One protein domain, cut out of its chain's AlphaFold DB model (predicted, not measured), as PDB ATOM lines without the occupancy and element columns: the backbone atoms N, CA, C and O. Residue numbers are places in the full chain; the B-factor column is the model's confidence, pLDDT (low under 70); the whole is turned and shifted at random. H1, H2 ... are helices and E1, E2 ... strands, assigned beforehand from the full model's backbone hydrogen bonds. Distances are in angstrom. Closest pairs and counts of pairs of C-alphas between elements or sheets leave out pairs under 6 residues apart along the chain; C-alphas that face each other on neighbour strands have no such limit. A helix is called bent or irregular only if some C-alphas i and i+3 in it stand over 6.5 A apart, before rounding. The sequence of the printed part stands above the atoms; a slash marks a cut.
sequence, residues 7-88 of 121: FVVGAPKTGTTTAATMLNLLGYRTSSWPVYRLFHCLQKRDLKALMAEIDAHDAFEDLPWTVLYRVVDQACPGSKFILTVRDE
ATOM      1  N   PHE A   7    -135.187-104.542 -17.861       96.75
ATOM      2  CA  PHE A   7    -135.171-105.703 -16.974       96.75
ATOM      3  C   PHE A   7    -135.719-106.931 -17.704       96.75
ATOM      4  O   PHE A   7    -136.884-106.968 -18.099       96.75
ATOM      5  N   VAL A   8    -134.886-107.952 -17.881       97.06
ATOM      6  CA  VAL A   8    -135.294-109.280 -18.334       97.06
ATOM      7  C   VAL A   8    -135.759-110.062 -17.111       97.06
ATOM      8  O   VAL A   8    -134.957-110.469 -16.276       97.06
ATOM      9  N   VAL A   9    -137.071-110.244 -16.998       95.81
ATOM     10  CA  VAL A   9    -137.750-110.778 -15.805       95.81
ATOM     11  C   VAL A   9    -138.269-112.200 -16.002       95.81
ATOM     12  O   VAL A   9    -139.129-112.660 -15.259       95.81
ATOM     13  N   GLY A  10    -137.762-112.910 -17.010       94.75
ATOM     14  CA  GLY A  10    -137.986-114.347 -17.120       94.75
ATOM     15  C   GLY A  10    -137.314-115.115 -15.986       94.75
ATOM     16  O   GLY A  10    -136.348-114.651 -15.377       94.75
ATOM     17  N   ALA A  11    -137.826-116.309 -15.703       91.56
ATOM     18  CA  ALA A  11    -137.181-117.231 -14.774       91.56
ATOM     19  C   ALA A  11    -135.812-117.695 -15.320       91.56
ATOM     20  O   ALA A  11    -135.623-117.713 -16.547       91.56
ATOM     21  N   PRO A  12    -134.876-118.143 -14.458       90.44
ATOM     22  CA  PRO A  12    -133.659-118.805 -14.920       90.44
ATOM     23  C   PRO A  12    -133.997-119.895 -15.947       90.44
ATOM     24  O   PRO A  12    -135.037-120.535 -15.849       90.44
ATOM     25  N   LYS A  13    -133.135-120.133 -16.942       93.00
ATOM     26  CA  LYS A  13    -133.340-121.156 -18.003       93.00
ATOM     27  C   LYS A  13    -134.474-120.883 -19.006       93.00
ATOM     28  O   LYS A  13    -134.792-121.767 -19.809       93.00
ATOM     29  N   THR A  14    -135.005-119.659 -19.051       95.50
ATOM     30  CA  THR A  14    -135.959-119.204 -20.088       95.50
ATOM     31  C   THR A  14    -135.313-118.426 -21.245       95.50
ATOM     32  O   THR A  14    -136.017-117.970 -22.137       95.50
ATOM     33  N   GLY A  15    -133.981-118.297 -21.270       94.88
ATOM     34  CA  GLY A  15    -133.249-117.561 -22.316       94.88
ATOM     35  C   GLY A  15    -132.724-116.185 -21.888       94.88
ATOM     36  O   GLY A  15    -132.350-115.385 -22.742       94.88
ATOM     37  N   THR A  16    -132.656-115.915 -20.580       94.75
ATOM     38  CA  THR A  16    -132.181-114.640 -20.015       94.75
ATOM     39  C   THR A  16    -130.750-114.299 -20.451       94.75
ATOM     40  O   THR A  16    -130.497-113.180 -20.884       94.75
ATOM     41  N   THR A  17    -129.849-115.288 -20.506       94.00
ATOM     42  CA  THR A  17    -128.473-115.110 -21.003       94.00
ATOM     43  C   THR A  17    -128.429-114.666 -22.467       94.00
ATOM     44  O   THR A  17    -127.665-113.773 -22.820       94.00
ATOM     45  N   THR A  18    -129.272-115.241 -23.332       95.94
ATOM     46  CA  THR A  18    -129.358-114.823 -24.740       95.94
ATOM     47  C   THR A  18    -129.894-113.398 -24.852       95.94
ATOM     48  O   THR A  18    -129.347-112.598 -25.610       95.94
ATOM     49  N   ALA A  19    -130.914-113.047 -24.063       96.62
ATOM     50  CA  ALA A  19    -131.422-111.680 -24.004       96.62
ATOM     51  C   ALA A  19    -130.339-110.690 -23.529       96.62
ATOM     52  O   ALA A  19    -130.194-109.619 -24.115       96.62
ATOM     53  N   ALA A  20    -129.524-111.071 -22.541       95.19
ATOM     54  CA  ALA A  20    -128.376-110.292 -22.078       95.19
ATOM     55  C   ALA A  20    -127.350-110.064 -23.197       95.19
ATOM     56  O   ALA A  20    -126.907-108.936 -23.417       95.19
ATOM     57  N   THR A  21    -127.012-111.110 -23.962       96.81
ATOM     58  CA  THR A  21    -126.142-110.992 -25.141       96.81
ATOM     59  C   THR A  21    -126.718-110.012 -26.161       96.81
ATOM     60  O   THR A  21    -125.999-109.127 -26.621       96.81
ATOM     61  N   MET A  22    -128.011-110.110 -26.482       97.31
ATOM     62  CA  MET A  22    -128.669-109.184 -27.410       97.31
ATOM     63  C   MET A  22    -128.631-107.737 -26.903       97.31
ATOM     64  O   MET A  22    -128.323-106.825 -27.666       97.31
ATOM     65  N   LEU A  23    -128.894-107.511 -25.616       97.00
ATOM     66  CA  LEU A  23    -128.848-106.176 -25.015       97.00
ATOM     67  C   LEU A  23    -127.428-105.596 -25.035       97.00
ATOM     68  O   LEU A  23    -127.253-104.435 -25.409       97.00
ATOM     69  N   ASN A  24    -126.414-106.409 -24.734       96.50
ATOM     70  CA  ASN A  24    -125.010-106.011 -24.854       96.50
ATOM     71  C   ASN A  24    -124.643-105.639 -26.301       96.50
ATOM     72  O   ASN A  24    -123.984-104.622 -26.513       96.50
ATOM     73  N   LEU A  25    -125.123-106.387 -27.304       97.56
ATOM     74  CA  LEU A  25    -124.936-106.053 -28.727       97.56
ATOM     75  C   LEU A  25    -125.601-104.722 -29.114       97.56
ATOM     76  O   LEU A  25    -125.074-103.982 -29.940       97.56
ATOM     77  N   LEU A  26    -126.720-104.373 -28.475       96.19
ATOM     78  CA  LEU A  26    -127.387-103.068 -28.607       96.19
ATOM     79  C   LEU A  26    -126.722-101.963 -27.753       96.19
ATOM     80  O   LEU A  26    -127.240-100.848 -27.608       96.19
ATOM     81  N   GLY A  27    -125.567-102.263 -27.157       96.38
ATOM     82  CA  GLY A  27    -124.748-101.353 -26.365       96.38
ATOM     83  C   GLY A  27    -125.282-101.082 -24.959       96.38
ATOM     84  O   GLY A  27    -124.940-100.046 -24.384       96.38
ATOM     85  N   TYR A  28    -126.179-101.906 -24.423       97.00
ATOM     86  CA  TYR A  28    -126.560-101.826 -23.011       97.00
ATOM     87  C   TYR A  28    -125.468-102.447 -22.147       97.00
ATOM     88  O   TYR A  28    -124.875-103.454 -22.519       97.00
ATOM     89  N   ARG A  29    -125.217-101.871 -20.970       95.75
ATOM     90  CA  ARG A  29    -124.379-102.510 -19.952       95.75
ATOM     91  C   ARG A  29    -125.262-103.425 -19.117       95.75
ATOM     92  O   ARG A  29    -126.053-102.920 -18.323       95.75
ATOM     93  N   THR A  30    -125.174-104.734 -19.323       94.94
ATOM     94  CA  THR A  30    -126.054-105.691 -18.636       94.94
ATOM     95  C   THR A  30    -125.436-106.190 -17.331       94.94
ATOM     96  O   THR A  30    -124.339-106.740 -17.343       94.94
ATOM     97  N   SER A  31    -126.154-106.044 -16.217       92.31
ATOM     98  CA  SER A  31    -125.869-106.740 -14.960       92.31
ATOM     99  C   SER A  31    -126.357-108.180 -15.084       92.31
ATOM    100  O   SER A  31    -127.561-108.430 -15.163       92.31
ATOM    101  N   SER A  32    -125.414-109.117 -15.163       81.12
ATOM    102  CA  SER A  32    -125.681-110.558 -15.226       81.12
ATOM    103  C   SER A  32    -125.181-111.211 -13.941       81.12
ATOM    104  O   SER A  32    -124.087-110.890 -13.474       81.12
ATOM    105  N   TRP A  33    -125.965-112.126 -13.372       70.38
ATOM    106  CA  TRP A  33    -125.593-112.893 -12.172       70.38
ATOM    107  C   TRP A  33    -125.192-112.087 -10.915       70.38
ATOM    108  O   TRP A  33    -124.286-112.505 -10.186       70.38
ATOM    109  N   PRO A  34    -125.868-110.979 -10.544       70.12
ATOM    110  CA  PRO A  34    -125.535-110.278  -9.305       70.12
ATOM    111  C   PRO A  34    -126.058-111.013  -8.058       70.12
ATOM    112  O   PRO A  34    -125.855-110.534  -6.942       70.12
ATOM    113  N   VAL A  35    -126.736-112.159  -8.221       69.94
ATOM    114  CA  VAL A  35    -127.489-112.840  -7.163       69.94
ATOM    115  C   VAL A  35    -126.670-113.054  -5.895       69.94
ATOM    116  O   VAL A  35    -127.131-112.657  -4.838       69.94
ATOM    117  N   TYR A  36    -125.433-113.553  -5.963       68.38
ATOM    118  CA  TYR A  36    -124.627-113.793  -4.756       68.38
ATOM    119  C   TYR A  36    -124.143-112.501  -4.088       68.38
ATOM    120  O   TYR A  36    -124.011-112.448  -2.867       68.38
ATOM    121  N   ARG A  37    -123.930-111.436  -4.869       72.06
ATOM    122  CA  ARG A  37    -123.565-110.114  -4.344       72.06
ATOM    123  C   ARG A  37    -124.758-109.445  -3.664       72.06
ATOM    124  O   ARG A  37    -124.606-108.847  -2.603       72.06
ATOM    125  N   LEU A  38    -125.937-109.546  -4.270       79.88
ATOM    126  CA  LEU A  38    -127.151-108.891  -3.792       79.88
ATOM    127  C   LEU A  38    -127.907-109.721  -2.755       79.88
ATOM    128  O   LEU A  38    -128.645-109.152  -1.961       79.88
ATOM    129  N   PHE A  39    -127.709-111.038  -2.716       78.50
ATOM    130  CA  PHE A  39    -128.406-111.964  -1.824       78.50
ATOM    131  C   PHE A  39    -128.321-111.527  -0.360       78.50
ATOM    132  O   PHE A  39    -129.351-111.348   0.288       78.50
ATOM    133  N   HIS A  40    -127.114-111.261   0.141       75.31
ATOM    134  CA  HIS A  40    -126.923-110.819   1.523       75.31
ATOM    135  C   HIS A  40    -127.548-109.447   1.808       75.31
ATOM    136  O   HIS A  40    -128.044-109.212   2.910       75.31
ATOM    137  N   CYS A  41    -127.554-108.548   0.823       77.56
ATOM    138  CA  CYS A  41    -128.185-107.236   0.944       77.56
ATOM    139  C   CYS A  41    -129.712-107.363   1.001       77.56
ATOM    140  O   CYS A  41    -130.347-106.774   1.872       77.56
ATOM    141  N   LEU A  42    -130.295-108.216   0.154       80.31
ATOM    142  CA  LEU A  42    -131.729-108.497   0.146       80.31
ATOM    143  C   LEU A  42    -132.188-109.178   1.440       80.31
ATOM    144  O   LEU A  42    -133.212-108.781   1.994       80.31
ATOM    145  N   GLN A  43    -131.408-110.121   1.981       79.25
ATOM    146  CA  GLN A  43    -131.678-110.720   3.295       79.25
ATOM    147  C   GLN A  43    -131.730-109.668   4.412       79.25
ATOM    148  O   GLN A  43    -132.581-109.740   5.296       79.25
ATOM    149  N   LYS A  44    -130.841-108.670   4.358       82.56
ATOM    150  CA  LYS A  44    -130.754-107.580   5.341       82.56
ATOM    151  C   LYS A  44    -131.697-106.406   5.051       82.56
ATOM    152  O   LYS A  44    -131.691-105.443   5.810       82.56
ATOM    153  N   ARG A  45    -132.496-106.473   3.976       78.06
ATOM    154  CA  ARG A  45    -133.315-105.358   3.455       78.06
ATOM    155  C   ARG A  45    -132.505-104.082   3.181       78.06
ATOM    156  O   ARG A  45    -133.046-102.980   3.213       78.06
ATOM    157  N   ASP A  46    -131.217-104.232   2.889       80.88
ATOM    158  CA  ASP A  46    -130.341-103.129   2.514       80.88
ATOM    159  C   ASP A  46    -130.409-102.917   0.998       80.88
ATOM    160  O   ASP A  46    -129.791-103.635   0.208       80.88
ATOM    161  N   LEU A  47    -131.186-101.916   0.585       81.19
ATOM    162  CA  LEU A  47    -131.369-101.579  -0.825       81.19
ATOM    163  C   LEU A  47    -130.191-100.790  -1.411       81.19
ATOM    164  O   LEU A  47    -130.169-100.559  -2.616       81.19
ATOM    165  N   LYS A  48    -129.191-100.389  -0.617       86.25
ATOM    166  CA  LYS A  48    -128.084 -99.559  -1.114       86.25
ATOM    167  C   LYS A  48    -127.291-100.262  -2.214       86.25
ATOM    168  O   LYS A  48    -126.998 -99.655  -3.240       86.25
ATOM    169  N   ALA A  49    -126.980-101.544  -2.025       84.81
ATOM    170  CA  ALA A  49    -126.282-102.339  -3.033       84.81
ATOM    171  C   ALA A  49    -127.146-102.573  -4.281       84.81
ATOM    172  O   ALA A  49    -126.631-102.534  -5.394       84.81
ATOM    173  N   LEU A  50    -128.460-102.755  -4.096       86.56
ATOM    174  CA  LEU A  50    -129.418-102.884  -5.195       86.56
ATOM    175  C   LEU A  50    -129.434-101.613  -6.055       86.56
ATOM    176  O   LEU A  50    -129.328-101.694  -7.275       86.56
ATOM    177  N   MET A  51    -129.515-100.442  -5.420       88.12
ATOM    178  CA  MET A  51    -129.520 -99.153  -6.114       88.12
ATOM    179  C   MET A  51    -128.186 -98.867  -6.806       88.12
ATOM    180  O   MET A  51    -128.180 -98.432  -7.952       88.12
ATOM    181  N   ALA A  52    -127.058 -99.182  -6.161       89.81
ATOM    182  CA  ALA A  52    -125.742 -99.042  -6.782       89.81
ATOM    183  C   ALA A  52    -125.601 -99.917  -8.041       89.81
ATOM    184  O   ALA A  52    -125.058 -99.471  -9.052       89.81
ATOM    185  N   GLU A  53    -126.130-101.143  -8.003       91.25
ATOM    186  CA  GLU A  53    -126.153-102.044  -9.157       91.25
ATOM    187  C   GLU A  53    -127.026-101.479 -10.291       91.25
ATOM    188  O   GLU A  53    -126.608-101.486 -11.452       91.25
ATOM    189  N   ILE A  54    -128.197-100.924  -9.947       91.75
ATOM    190  CA  ILE A  54    -129.114-100.254 -10.881       91.75
ATOM    191  C   ILE A  54    -128.465 -99.035 -11.541       91.75
ATOM    192  O   ILE A  54    -128.619 -98.817 -12.746       91.75
ATOM    193  N   ASP A  55    -127.739 -98.224 -10.779       92.12
ATOM    194  CA  ASP A  55    -127.091 -97.023 -11.299       92.12
ATOM    195  C   ASP A  55    -125.936 -97.364 -12.248       92.12
ATOM    196  O   ASP A  55    -125.773 -96.710 -13.287       92.12
ATOM    197  N   ALA A  56    -125.189 -98.429 -11.948       92.81
ATOM    198  CA  ALA A  56    -124.036 -98.864 -12.731       92.81
ATOM    199  C   ALA A  56    -124.396 -99.490 -14.093       92.81
ATOM    200  O   ALA A  56    -123.581 -99.421 -15.018       92.81
ATOM    201  N   HIS A  57    -125.601-100.046 -14.250       95.31
ATOM    202  CA  HIS A  57    -125.986-100.849 -15.418       95.31
ATOM    203  C   HIS A  57    -127.229-100.319 -16.123       95.31
ATOM    204  O   HIS A  57    -128.048 -99.624 -15.538       95.31
ATOM    205  N   ASP A  58    -127.389-100.643 -17.400       96.25
ATOM    206  CA  ASP A  58    -128.527-100.211 -18.215       96.25
ATOM    207  C   ASP A  58    -129.523-101.354 -18.462       96.25
ATOM    208  O   ASP A  58    -130.689-101.100 -18.760       96.25
ATOM    209  N   ALA A  59    -129.077-102.602 -18.324       96.69
ATOM    210  CA  ALA A  59    -129.897-103.795 -18.458       96.69
ATOM    211  C   ALA A  59    -129.645-104.786 -17.314       96.69
ATOM    212  O   ALA A  59    -128.575-104.773 -16.710       96.69
ATOM    213  N   PHE A  60    -130.618-105.644 -17.027       95.81
ATOM    214  CA  PHE A  60    -130.603-106.569 -15.891       95.81
ATOM    215  C   PHE A  60    -131.284-107.871 -16.285       95.81
ATOM    216  O   PHE A  60    -132.276-107.838 -17.010       95.81
ATOM    217  N   GLU A  61    -130.782-109.006 -15.816       94.62
ATOM    218  CA  GLU A  61    -131.339-110.318 -16.147       94.62
ATOM    219  C   GLU A  61    -131.187-111.311 -14.997       94.62
ATOM    220  O   GLU A  61    -130.289-111.170 -14.166       94.62
ATOM    221  N   ASP A  62    -132.061-112.318 -14.985       90.56
ATOM    222  CA  ASP A  62    -132.080-113.391 -13.987       90.56
ATOM    223  C   ASP A  62    -132.290-112.865 -12.546       90.56
ATOM    224  O   ASP A  62    -132.695-111.720 -12.300       90.56
ATOM    225  N   LEU A  63    -132.083-113.728 -11.558       89.62
ATOM    226  CA  LEU A  63    -132.212-113.403 -10.148       89.62
ATOM    227  C   LEU A  63    -131.195-112.327  -9.717       89.62
ATOM    228  O   LEU A  63    -130.016-112.391 -10.072       89.62
ATOM    229  N   PRO A  64    -131.613-111.358  -8.878       90.69
ATOM    230  CA  PRO A  64    -132.909-111.265  -8.196       90.69
ATOM    231  C   PRO A  64    -133.993-110.496  -8.979       90.69
ATOM    232  O   PRO A  64    -135.116-110.359  -8.494       90.69
ATOM    233  N   TRP A  65    -133.697-109.977 -10.168       91.31
ATOM    234  CA  TRP A  65    -134.566-109.037 -10.885       91.31
ATOM    235  C   TRP A  65    -135.909-109.642 -11.294       91.31
ATOM    236  O   TRP A  65    -136.926-108.954 -11.223       91.31
ATOM    237  N   THR A  66    -135.931-110.940 -11.614       91.38
ATOM    238  CA  THR A  66    -137.150-111.726 -11.869       91.38
ATOM    239  C   THR A  66    -138.201-111.544 -10.771       91.38
ATOM    240  O   THR A  66    -139.376-111.352 -11.069       91.38
ATOM    241  N   VAL A  67    -137.794-111.564  -9.495       90.25
ATOM    242  CA  VAL A  67    -138.724-111.468  -8.352       90.25
ATOM    243  C   VAL A  67    -138.880-110.038  -7.832       90.25
ATOM    244  O   VAL A  67    -139.871-109.722  -7.177       90.25
ATOM    245  N   LEU A  68    -137.937-109.149  -8.153       90.38
ATOM    246  CA  LEU A  68    -137.945-107.747  -7.725       90.38
ATOM    247  C   LEU A  68    -138.555-106.781  -8.749       90.38
ATOM    248  O   LEU A  68    -138.505-105.574  -8.518       90.38
ATOM    249  N   TYR A  69    -139.153-107.270  -9.842       91.81
ATOM    250  CA  TYR A  69    -139.635-106.424 -10.944       91.81
ATOM    251  C   TYR A  69    -140.533-105.257 -10.486       91.81
ATOM    252  O   TYR A  69    -140.377-104.143 -10.970       91.81
ATOM    253  N   ARG A  70    -141.408-105.466  -9.489       92.00
ATOM    254  CA  ARG A  70    -142.272-104.404  -8.931       92.00
ATOM    255  C   ARG A  70    -141.497-103.344  -8.153       92.00
ATOM    256  O   ARG A  70    -141.817-102.165  -8.234       92.00
ATOM    257  N   VAL A  71    -140.492-103.771  -7.387       90.44
ATOM    258  CA  VAL A  71    -139.642-102.866  -6.598       90.44
ATOM    259  C   VAL A  71    -138.820-101.993  -7.539       90.44
ATOM    260  O   VAL A  71    -138.719-100.786  -7.336       90.44
ATOM    261  N   VAL A  72    -138.260-102.587  -8.596       91.25
ATOM    262  CA  VAL A  72    -137.448-101.836  -9.559       91.25
ATOM    263  C   VAL A  72    -138.282-100.972 -10.500       91.25
ATOM    264  O   VAL A  72    -137.802 -99.910 -10.875       91.25
ATOM    265  N   ASP A  73    -139.523-101.345 -10.825       93.38
ATOM    266  CA  ASP A  73    -140.452-100.484 -11.576       93.38
ATOM    267  C   ASP A  73    -140.726 -99.174 -10.821       93.38
ATOM    268  O   ASP A  73    -140.578 -98.080 -11.366       93.38
ATOM    269  N   GLN A  74    -140.994 -99.280  -9.515       92.31
ATOM    270  CA  GLN A  74    -141.174 -98.121  -8.639       92.31
ATOM    271  C   GLN A  74    -139.894 -97.280  -8.508       92.31
ATOM    272  O   GLN A  74    -139.957 -96.052  -8.523       92.31
ATOM    273  N   ALA A  75    -138.731 -97.927  -8.387       89.69
ATOM    274  CA  ALA A  75    -137.447 -97.240  -8.229       89.69
ATOM    275  C   ALA A  75    -136.911 -96.627  -9.538       89.69
ATOM    276  O   ALA A  75    -136.127 -95.677  -9.502       89.69
ATOM    277  N   CYS A  76    -137.312 -97.161 -10.695       91.62
ATOM    278  CA  CYS A  76    -136.838 -96.759 -12.020       91.62
ATOM    279  C   CYS A  76    -138.003 -96.404 -12.960       91.62
ATOM    280  O   CYS A  76    -138.281 -97.160 -13.901       91.62
ATOM    281  N   PRO A  77    -138.641 -95.231 -12.781       92.06
ATOM    282  CA  PRO A  77    -139.706 -94.783 -13.668       92.06
ATOM    283  C   PRO A  77    -139.273 -94.763 -15.138       92.06
ATOM    284  O   PRO A  77    -138.178 -94.304 -15.480       92.06
ATOM    285  N   GLY A  78    -140.143 -95.263 -16.017       93.25
ATOM    286  CA  GLY A  78    -139.883 -95.349 -17.457       93.25
ATOM    287  C   GLY A  78    -138.962 -96.502 -17.871       93.25
ATOM    288  O   GLY A  78    -138.527 -96.537 -19.024       93.25
ATOM    289  N   SER A  79    -138.646 -97.426 -16.957       95.94
ATOM    290  CA  SER A  79    -137.983 -98.687 -17.293       95.94
ATOM    291  C   SER A  79    -138.860 -99.580 -18.181       95.94
ATOM    292  O   SER A  79    -140.072 -99.395 -18.297       95.94
ATOM    293  N   LYS A  80    -138.226-100.528 -18.877       96.88
ATOM    294  CA  LYS A  80    -138.897-101.517 -19.727       96.88
ATOM    295  C   LYS A  80    -138.633-102.923 -19.215       96.88
ATOM    296  O   LYS A  80    -137.550-103.206 -18.710       96.88
ATOM    297  N   PHE A  81    -139.597-103.808 -19.432       97.56
ATOM    298  CA  PHE A  81    -139.543-105.192 -18.979       97.56
ATOM    299  C   PHE A  81    -139.666-106.154 -20.159       97.56
ATOM    300  O   PHE A  81    -140.482-105.947 -21.055       97.56
ATOM    301  N   ILE A  82    -138.848-107.204 -20.149       97.50
ATOM    302  CA  ILE A  82    -138.880-108.305 -21.114       97.50
ATOM    303  C   ILE A  82    -139.157-109.582 -20.328       97.50
ATOM    304  O   ILE A  82    -138.336-110.002 -19.513       97.50
ATOM    305  N   LEU A  83    -140.301-110.217 -20.576       97.25
ATOM    306  CA  LEU A  83    -140.607-111.532 -20.023       97.25
ATOM    307  C   LEU A  83    -140.204-112.604 -21.038       97.25
ATOM    308  O   LEU A  83    -140.825-112.728 -22.092       97.25
ATOM    309  N   THR A  84    -139.170-113.380 -20.720       96.88
ATOM    310  CA  THR A  84    -138.830-114.583 -21.483       96.88
ATOM    311  C   THR A  84    -139.570-115.779 -20.903       96.88
ATOM    312  O   THR A  84    -139.582-115.987 -19.688       96.88
ATOM    313  N   VAL A  85    -140.194-116.567 -21.776       95.81
ATOM    314  CA  VAL A  85    -140.984-117.744 -21.406       95.81
ATOM    315  C   VAL A  85    -140.440-118.985 -22.096       95.81
ATOM    316  O   VAL A  85    -139.814-118.911 -23.155       95.81
ATOM    317  N   ARG A  86    -140.681-120.140 -21.485       95.06
ATOM    318  CA  ARG A  86    -140.328-121.449 -22.021       95.06
ATOM    319  C   ARG A  86    -141.444-122.419 -21.665       95.06
ATOM    320  O   ARG A  86    -142.046-122.284 -20.611       95.06
ATOM    321  N   ASP A  87    -141.680-123.374 -22.555       96.56
ATOM    322  CA  ASP A  87    -142.485-124.560 -22.265       96.56
ATOM    323  C   ASP A  87    -142.057-125.191 -20.931       96.56
ATOM    324  O   ASP A  87    -140.858-125.377 -20.693       96.56
ATOM    325  N   GLU A  88    -143.030-125.462 -20.068       92.62
ATOM    326  CA  GLU A  88    -142.830-125.815 -18.660       92.62
ATOM    327  C   GLU A  88    -141.999-127.090 -18.506       92.62
ATOM    328  O   GLU A  88    -140.935-127.067 -17.887       92.62
TER     329      GLU A  88
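What this domain is: This is residues 7 to 88 of the 121 residues of an uncharacterized protein of Phyllobacteriaceae bacterium (UniProt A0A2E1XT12). Four short extended stretches lie side by side in a loosely formed row through the middle, in the order residues 30 to 31, strand E1, the first printed residues 7 to 8, and strand E2. H1 packs on E1 on one side of this row; on the other side stand H3 and H4, with H2 folded against H3 as a helical hairpin. The printed part has 82 residues, with four named helices and two named strands in the order H1, H2, H3, E1, H4, E2, and the two strands pair with no named strand. Its class is mostly helix, and the whole is compact, with a radius of gyration of the C-alphas of 12.2 A and spans of 34, 30 and 21 A.

How they stand to each other: H1, residues 16 to 25, has 7 pairs of C-alphas within 8 A of E1, residues 59 to 61; the closest are those of Thr 16 and Glu 61, 5.9 A apart. Residues 30 to 31 pair with residues 59 to 60 of E1, parallel. H2, residues 35 to 43, and H3, residues 48 to 56, touch and form a helical hairpin: their closest C-alphas, those of Leu 38 and Leu 50, are 6.6 A apart, and they run opposite ways at a steep tilt of 38 degrees. H3 and E1 are only just apart, with their closest C-alphas at 8.2 A. H4, residues 65 to 75, meets E1 only through their link and is near H3, with 6 pairs of C-alphas within 10 A. E2, residues 80 to 82, is near E1, with 5 such pairs, and only just apart from H4, at 8.1 A. H1 is apart from H2, H3, H4 and E2. Every O i to N i+4 pair is within hydrogen-bond range in H1 and H3, against 3 of 5 in H2 and 5 of 7 in H4.

Where its parts are: H1 begins at C-alpha 16, (-132.181, -114.640, -20.015), and is 14.2 A long. H2 measures 11.5 A and is only just irregular, with C-alphas 37 and 40 at 6.8 A. H3 measures 12.3 A. E1 begins at C-alpha 59, (-129.897, -103.795, -18.458). H4 measures 12.4 A and is irregular, with C-alphas 67 and 70 at 7.9 A. E2 ends at C-alpha 82, (-138.880, -108.305, -21.114).

The domain as a whole: The two C-alphas farthest apart, those of Lys 48 and Asp 87, are 35.8 A apart. The printed part has no cut and no long link. The mean pLDDT of the printed part is 90.3, and residues 35 to 36, both in H2, are under 70.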